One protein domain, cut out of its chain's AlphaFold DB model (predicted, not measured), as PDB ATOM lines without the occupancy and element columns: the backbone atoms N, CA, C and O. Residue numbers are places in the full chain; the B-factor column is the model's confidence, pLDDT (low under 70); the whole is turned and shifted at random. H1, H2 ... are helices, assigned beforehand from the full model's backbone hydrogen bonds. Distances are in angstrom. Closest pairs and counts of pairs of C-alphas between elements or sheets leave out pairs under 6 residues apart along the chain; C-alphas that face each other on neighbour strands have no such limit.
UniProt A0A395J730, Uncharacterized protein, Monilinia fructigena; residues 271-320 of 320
ATOM      1  N   LEU A 271     272.568 297.991 371.476       91.38
ATOM      2  CA  LEU A 271     273.199 298.963 370.585       91.38
ATOM      3  C   LEU A 271     273.412 298.414 369.166       91.38
ATOM      4  O   LEU A 271     273.209 299.144 368.197       91.38
ATOM      5  N   ALA A 272     273.776 297.135 369.021       92.94
ATOM      6  CA  ALA A 272     273.937 296.517 367.708       92.94
ATOM      7  C   ALA A 272     272.628 296.493 366.904       92.94
ATOM      8  O   ALA A 272     272.659 296.830 365.718       92.94
ATOM      9  N   GLY A 273     271.498 296.148 367.534       92.62
ATOM     10  CA  GLY A 273     270.183 296.191 366.896       92.62
ATOM     11  C   GLY A 273     269.802 297.604 366.455       92.62
ATOM     12  O   GLY A 273     269.389 297.810 365.315       92.62
ATOM     13  N   LEU A 274     270.046 298.604 367.310       91.69
ATOM     14  CA  LEU A 274     269.779 300.010 366.984       91.69
ATOM     15  C   LEU A 274     270.644 300.522 365.826       91.69
ATOM     16  O   LEU A 274     270.166 301.258 364.961       91.69
ATOM     17  N   ILE A 275     271.920 300.134 365.790       91.81
ATOM     18  CA  ILE A 275     272.820 300.474 364.685       91.81
ATOM     19  C   ILE A 275     272.351 299.800 363.391       91.81
ATOM     20  O   ILE A 275     272.324 300.454 362.351       91.81
ATOM     21  N   GLU A 276     271.963 298.524 363.437       92.56
ATOM     22  CA  GLU A 276     271.430 297.809 362.271       92.56
ATOM     23  C   GLU A 276     270.148 298.458 361.732       92.56
ATOM     24  O   GLU A 276     269.958 298.553 360.516       92.56
ATOM     25  N   GLU A 277     269.278 298.940 362.619       90.50
ATOM     26  CA  GLU A 277     268.020 299.572 362.237       90.50
ATOM     27  C   GLU A 277     268.224 300.966 361.625       90.50
ATOM     28  O   GLU A 277     267.669 301.253 360.560       90.50
ATOM     29  N   TYR A 278     269.034 301.817 362.263       89.62
ATOM     30  CA  TYR A 278     269.068 303.251 361.958       89.62
ATOM     31  C   TYR A 278     270.360 303.758 361.321       89.62
ATOM     32  O   TYR A 278     270.351 304.802 360.667       89.62
ATOM     33  N   LEU A 279     271.475 303.055 361.515       90.25
ATOM     34  CA  LEU A 279     272.819 303.505 361.138       90.25
ATOM     35  C   LEU A 279     273.574 302.447 360.326       90.25
ATOM     36  O   LEU A 279     274.802 302.397 360.363       90.25
ATOM     37  N   ALA A 280     272.857 301.605 359.581       91.19
ATOM     38  CA  ALA A 280     273.439 300.476 358.866       91.19
ATOM     39  C   ALA A 280     274.596 300.895 357.936       91.19
ATOM     40  O   ALA A 280     275.701 300.359 358.004       91.19
ATOM     41  N   GLU A 281     274.368 301.904 357.096       90.06
ATOM     42  CA  GLU A 281     275.391 302.417 356.178       90.06
ATOM     43  C   GLU A 281     276.558 303.084 356.909       90.06
ATOM     44  O   GLU A 281     277.716 302.843 356.568       90.06
ATOM     45  N   ASP A 282     276.262 303.893 357.932       90.12
ATOM     46  CA  ASP A 282     277.282 304.568 358.736       90.12
ATOM     47  C   ASP A 282     278.168 303.546 359.465       90.12
ATOM     48  O   ASP A 282     279.375 303.741 359.576       90.12
ATOM     49  N   CYS A 283     277.590 302.424 359.906       90.50
ATOM     50  CA  CYS A 283     278.318 301.314 360.507       90.50
ATOM     51  C   CYS A 283     279.231 300.602 359.515       90.50
ATOM     52  O   CYS A 283     280.365 300.288 359.868       90.50
ATOM     53  N   LEU A 284     278.774 300.339 358.290       90.81
ATOM     54  CA  LEU A 284     279.619 299.703 357.277       90.81
ATOM     55  C   LEU A 284     280.822 300.577 356.928       90.81
ATOM     56  O   LEU A 284     281.948 300.088 356.938       90.81
ATOM     57  N   GLU A 285     280.591 301.868 356.693       89.00
ATOM     58  CA  GLU A 285     281.656 302.831 356.408       89.00
ATOM     59  C   GLU A 285     282.678 302.891 357.550       89.00
ATOM     60  O   GLU A 285     283.888 302.821 357.329       89.00
ATOM     61  N   ALA A 286     282.185 302.958 358.783       87.25
ATOM     62  CA  ALA A 286     282.996 302.956 359.988       87.25
ATOM     63  C   ALA A 286     283.841 301.673 360.130       87.25
ATOM     64  O   ALA A 286     285.049 301.751 360.368       87.25
ATOM     65  N   CYS A 287     283.238 300.497 359.934       87.56
ATOM     66  CA  CYS A 287     283.915 299.199 359.998       87.56
ATOM     67  C   CYS A 287     284.947 299.002 358.876       87.56
ATOM     68  O   CYS A 287     285.977 298.352 359.083       87.56
ATOM     69  N   ASP A 288     284.697 299.557 357.691       86.81
ATOM     70  CA  ASP A 288     285.629 299.486 356.562       86.81
ATOM     71  C   ASP A 288     286.880 300.345 356.809       86.81
ATOM     72  O   ASP A 288     287.975 299.977 356.380       86.81
ATOM     73  N   GLN A 289     286.740 301.434 357.571       83.62
ATOM     74  CA  GLN A 289     287.839 302.309 357.992       83.62
ATOM     75  C   GLN A 289     288.588 301.835 359.250       83.62
ATOM     76  O   GLN A 289     289.564 302.487 359.647       83.62
ATOM     77  N   LEU A 290     288.127 300.777 359.921       83.25
ATOM     78  CA  LEU A 290     288.799 300.233 361.099       83.25
ATOM     79  C   LEU A 290     289.915 299.274 360.659       83.25
ATOM     80  O   LEU A 290     289.662 298.235 360.046       83.25
ATOM     81  N   GLU A 291     291.161 299.652 360.955       83.81
ATOM     82  CA  GLU A 291     292.350 298.869 360.592       83.81
ATOM     83  C   GLU A 291     292.503 297.623 361.475       83.81
ATOM     84  O   GLU A 291     292.901 296.562 360.987       83.81
ATOM     85  N   ASP A 292     292.144 297.731 362.758       86.75
ATOM     86  CA  ASP A 292     292.232 296.636 363.720       86.75
ATOM     87  C   ASP A 292     291.052 295.658 363.563       86.75
ATOM     88  O   ASP A 292     289.915 295.901 363.981       86.75
ATOM     89  N   ARG A 293     291.328 294.515 362.929       88.25
ATOM     90  CA  ARG A 293     290.336 293.452 362.711       88.25
ATOM     91  C   ARG A 293     290.041 292.631 363.965       88.25
ATOM     92  O   ARG A 293     288.947 292.074 364.055       88.25
ATOM     93  N   GLU A 294     290.963 292.571 364.923       90.88
ATOM     94  CA  GLU A 294     290.719 291.898 366.204       90.88
ATOM     95  C   GLU A 294     289.774 292.737 367.065       90.88
ATOM     96  O   GLU A 294     288.824 292.204 367.640       90.88
ATOM     97  N   GLU A 295     289.964 294.058 367.082       89.25
ATOM     98  CA  GLU A 295     289.031 294.983 367.726       89.25
ATOM     99  C   GLU A 295     287.623 294.854 367.133       89.25
ATOM    100  O   GLU A 295     286.655 294.659 367.872       89.25
ATOM    101  N   LEU A 296     287.509 294.868 365.799       89.38
ATOM    102  CA  LEU A 296     286.236 294.663 365.103       89.38
ATOM    103  C   LEU A 296     285.558 293.350 365.533       89.38
ATOM    104  O   LEU A 296     284.367 293.336 365.848       89.38
ATOM    105  N   TYR A 297     286.314 292.250 365.592       91.56
ATOM    106  CA  TYR A 297     285.798 290.952 366.029       91.56
ATOM    107  C   TYR A 297     285.288 290.984 367.478       91.56
ATOM    108  O   TYR A 297     284.218 290.439 367.772       91.56
ATOM    109  N   VAL A 298     286.017 291.640 368.386       92.62
ATOM    110  CA  VAL A 298     285.613 291.791 369.790       92.62
ATOM    111  C   VAL A 298     284.320 292.598 369.910       92.62
ATOM    112  O   VAL A 298     283.416 292.155 370.619       92.62
ATOM    113  N   LEU A 299     284.200 293.720 369.195       91.06
ATOM    114  CA  LEU A 299     283.014 294.585 369.217       91.06
ATOM    115  C   LEU A 299     281.754 293.866 368.703       91.06
ATOM    116  O   LEU A 299     280.677 294.002 369.289       91.06
ATOM    117  N   ILE A 300     281.892 293.063 367.639       92.38
ATOM    118  CA  ILE A 300     280.798 292.231 367.111       92.38
ATOM    119  C   ILE A 300     280.402 291.175 368.147       92.38
ATOM    120  O   ILE A 300     279.223 290.999 368.454       92.38
ATOM    121  N   LYS A 301     281.383 290.474 368.728       93.06
ATOM    122  CA  LYS A 301     281.132 289.411 369.710       93.06
ATOM    123  C   LYS A 301     280.511 289.938 371.006       93.06
ATOM    124  O   LYS A 301     279.759 289.206 371.648       93.06
ATOM    125  N   SER A 302     280.818 291.175 371.395       91.31
ATOM    126  CA  SER A 302     280.216 291.826 372.561       91.31
ATOM    127  C   SER A 302     278.817 292.387 372.300       91.31
ATOM    128  O   SER A 302     278.199 292.862 373.244       91.31
ATOM    129  N   GLY A 303     278.326 292.367 371.054       89.75
ATOM    130  CA  GLY A 303     277.024 292.933 370.691       89.75
ATOM    131  C   GLY A 303     276.986 294.464 370.683       89.75
ATOM    132  O   GLY A 303     275.909 295.043 370.760       89.75
ATOM    133  N   LEU A 304     278.143 295.133 370.601       89.44
ATOM    134  CA  LEU A 304     278.202 296.602 370.549       89.44
ATOM    135  C   LEU A 304     277.959 297.143 369.139       89.44
ATOM    136  O   LEU A 304     277.482 298.263 368.991       89.44
ATOM    137  N   ILE A 305     278.289 296.352 368.119       91.44
ATOM    138  CA  ILE A 305     278.044 296.656 366.709       91.44
ATOM    139  C   ILE A 305     277.531 295.397 365.994       91.44
ATOM    140  O   ILE A 305     277.894 294.280 366.381       91.44
ATOM    141  N   PRO A 306     276.698 295.542 364.951       93.44
ATOM    142  CA  PRO A 306     276.232 294.413 364.157       93.44
ATOM    143  C   PRO A 306     277.356 293.817 363.295       93.44
ATOM    144  O   PRO A 306     278.362 294.458 362.996       93.44
ATOM    145  N   CYS A 307     277.162 292.574 362.849       92.88
ATOM    146  CA  CYS A 307     278.053 291.914 361.892       92.88
ATOM    147  C   CYS A 307     277.970 292.612 360.514       92.88
ATOM    148  O   CYS A 307     276.886 292.618 359.919       92.88
ATOM    149  N   PRO A 308     279.079 293.163 359.976       92.44
ATOM    150  CA  PRO A 308     279.072 293.887 358.702       92.44
ATOM    151  C   PRO A 308     278.578 293.056 357.511       92.44
ATOM    152  O   PRO A 308     277.938 293.587 356.609       92.44
ATOM    153  N   GLU A 309     278.856 291.753 357.476       90.81
ATOM    154  CA  GLU A 309     278.392 290.855 356.413       90.81
ATOM    155  C   GLU A 309     276.864 290.741 356.418       90.81
ATOM    156  O   GLU A 309     276.222 290.990 355.397       90.81
ATOM    157  N   ARG A 310     276.274 290.468 357.588       89.81
ATOM    158  CA  ARG A 310     274.814 290.410 357.760       89.81
ATOM    159  C   ARG A 310     274.146 291.742 357.437       89.81
ATOM    160  O   ARG A 310     273.062 291.771 356.861       89.81
ATOM    161  N   LEU A 311     274.800 292.844 357.788       92.38
ATOM    162  CA  LEU A 311     274.294 294.184 357.530       92.38
ATOM    163  C   LEU A 311     274.232 294.488 356.026       92.38
ATOM    164  O   LEU A 311     273.230 295.016 355.548       92.38
ATOM    165  N   ARG A 312     275.254 294.080 355.258       93.19
ATOM    166  CA  ARG A 312     275.253 294.178 353.786       93.19
ATOM    167  C   ARG A 312     274.126 293.357 353.159       93.19
ATOM    168  O   ARG A 312     273.463 293.848 352.249       93.19
ATOM    169  N   GLU A 313     273.885 292.142 353.654       89.50
ATOM    170  CA  GLU A 313     272.765 291.300 353.206       89.50
ATOM    171  C   GLU A 313     271.409 291.967 353.488       89.50
ATOM    172  O   GLU A 313     270.574 292.071 352.592       89.50
ATOM    173  N   SER A 314     271.220 292.496 354.703       86.94
ATOM    174  CA  SER A 314     269.997 293.197 355.123       86.94
ATOM    175  C   SER A 314     269.698 294.424 354.250       86.94
ATOM    176  O   SER A 314     268.568 294.602 353.791       86.94
ATOM    177  N   ILE A 315     270.713 295.243 353.947       87.56
ATOM    178  CA  ILE A 315     270.569 296.395 353.044       87.56
ATOM    179  C   ILE A 315     270.208 295.935 351.628       87.56
ATOM    180  O   ILE A 315     269.276 296.475 351.033       87.56
ATOM    181  N   ALA A 316     270.895 294.919 351.092       87.88
ATOM    182  CA  ALA A 316     270.626 294.413 349.747       87.88
ATOM    183  C   ALA A 316     269.177 293.919 349.588       87.88
ATOM    184  O   ALA A 316     268.558 294.178 348.559       87.88
ATOM    185  N   MET A 317     268.615 293.278 350.621       84.88
ATOM    186  CA  MET A 317     267.219 292.818 350.635       84.88
ATOM    187  C   MET A 317     266.187 293.953 350.735       84.88
ATOM    188  O   MET A 317     265.049 293.767 350.322       84.88
ATOM    189  N   LYS A 318     266.547 295.121 351.290       79.19
ATOM    190  CA  LYS A 318     265.652 296.296 351.361       79.19
ATOM    191  C   LYS A 318     265.580 297.071 350.040       79.19
ATOM    192  O   LYS A 318     264.638 297.833 349.841       79.19
ATOM    193  N   VAL A 319     266.581 296.910 349.171       71.19
ATOM    194  CA  VAL A 319     266.697 297.609 347.877       71.19
ATOM    195  C   VAL A 319     266.149 296.769 346.710       71.19
ATOM    196  O   VAL A 319     265.830 297.329 345.660       71.19
ATOM    197  N   SER A 320     266.029 295.446 346.884       54.59
ATOM    198  CA  SER A 320     265.434 294.502 345.920       54.59
ATOM    199  C   SER A 320     263.910 294.473 345.969       54.59
ATOM    200  O   SER A 320     263.291 294.446 344.883       54.59
TER     201      SER A 320
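Overview. This is residues 271 to 320 of the 320 residues of an uncharacterized protein of Monilinia fructigena (UniProt A0A395J730). Four short helices make a small, elongated body: H2 and H4 touch near one another's first halves, H1 comes near both of them, and H3 is at the far end of the long axis from the last part of H4. The link of residues 302 to 307 folds the backbone back from H3, passes between H1 and H3 through the middle of the body, and leads into H4, while residues 289 to 295, of which 293 to 295 belong to H3, stick out free. The printed part has 50 residues, with four named helices in the order H1, H2, H3, H4 and no named strand, and its class is all helix. It is compact, with a radius of gyration of the C-alphas of 10.5 A, and its C-alphas span 32 by 19 by 14 A along the three main axes.

Along the chain. The printed part begins with H1, residues 271 to 278, which is 10.5 A long from first to last C-alpha; C-alpha 271 is at (273.199, 298.963, 370.585). After one residue, Leu 279, comes H2, residues 280 to 288, which is 12.4 A long and begins with C-alpha 280 at (273.439, 300.476, 358.866). Four residues later follows H3, residues 293 to 301, which is 12.2 A long. After six more residues comes H4, residues 308 to 319, the longest helix by residues, with 16.9 A from its first to its last C-alpha. C-alpha 308 is at (279.072, 293.887, 358.702) and C-alpha 319 is at (266.697, 297.609, 347.877).

Arrangement. H1 touches no helix. H1 and H2 are close but not clearly touching, with the C-alphas of Ile 275 and Cys 283 the closest at 7.0 A. They run opposite ways at a steep tilt of 60 degrees. H1 and H4 are close but not clearly touching too, and their closest C-alphas are those of Glu 276 and Leu 311, 6.6 A apart. These two run the same way at a shallow tilt of 24 degrees. H1 and H3 are apart, but only just, with 8.1 A between their closest C-alphas. H2 and H4 touch, with 7 pairs of C-alphas within 8 A, the closest being those of Leu 284 and Pro 308 at 6.0 A. They run opposite ways at a steep tilt of 36 degrees, only just beyond shallow, and their centres are 11.7 A apart. H2 and H3 are close but not clearly touching, with the C-alphas of Cys 287 and Leu 296 the closest at 7.2 A. They run opposite ways at a shallow tilt of 34 degrees, only just short of steep. H3 touches no helix, and it is apart from H4, although the two follow each other along the chain. In H1, H2, H3 and H4 every O i to N i+4 pair is within hydrogen-bond range.

Size, cuts and confidence. The two C-alphas farthest apart are those of Glu 294 and Ser 320, at 32.5 A, while the first and last printed C-alphas, of Leu 271 and Ser 320, are 26.2 A apart. The printed part has no cut, and Ser 320 is the chain's last residue. The links from H1 to H2 and from H2 to H3 are tight, the link from H3 to H4 is short, and no link is long. The mean pLDDT of the printed part is 88.6, and residue 320 is the one printed residue of this model under 70.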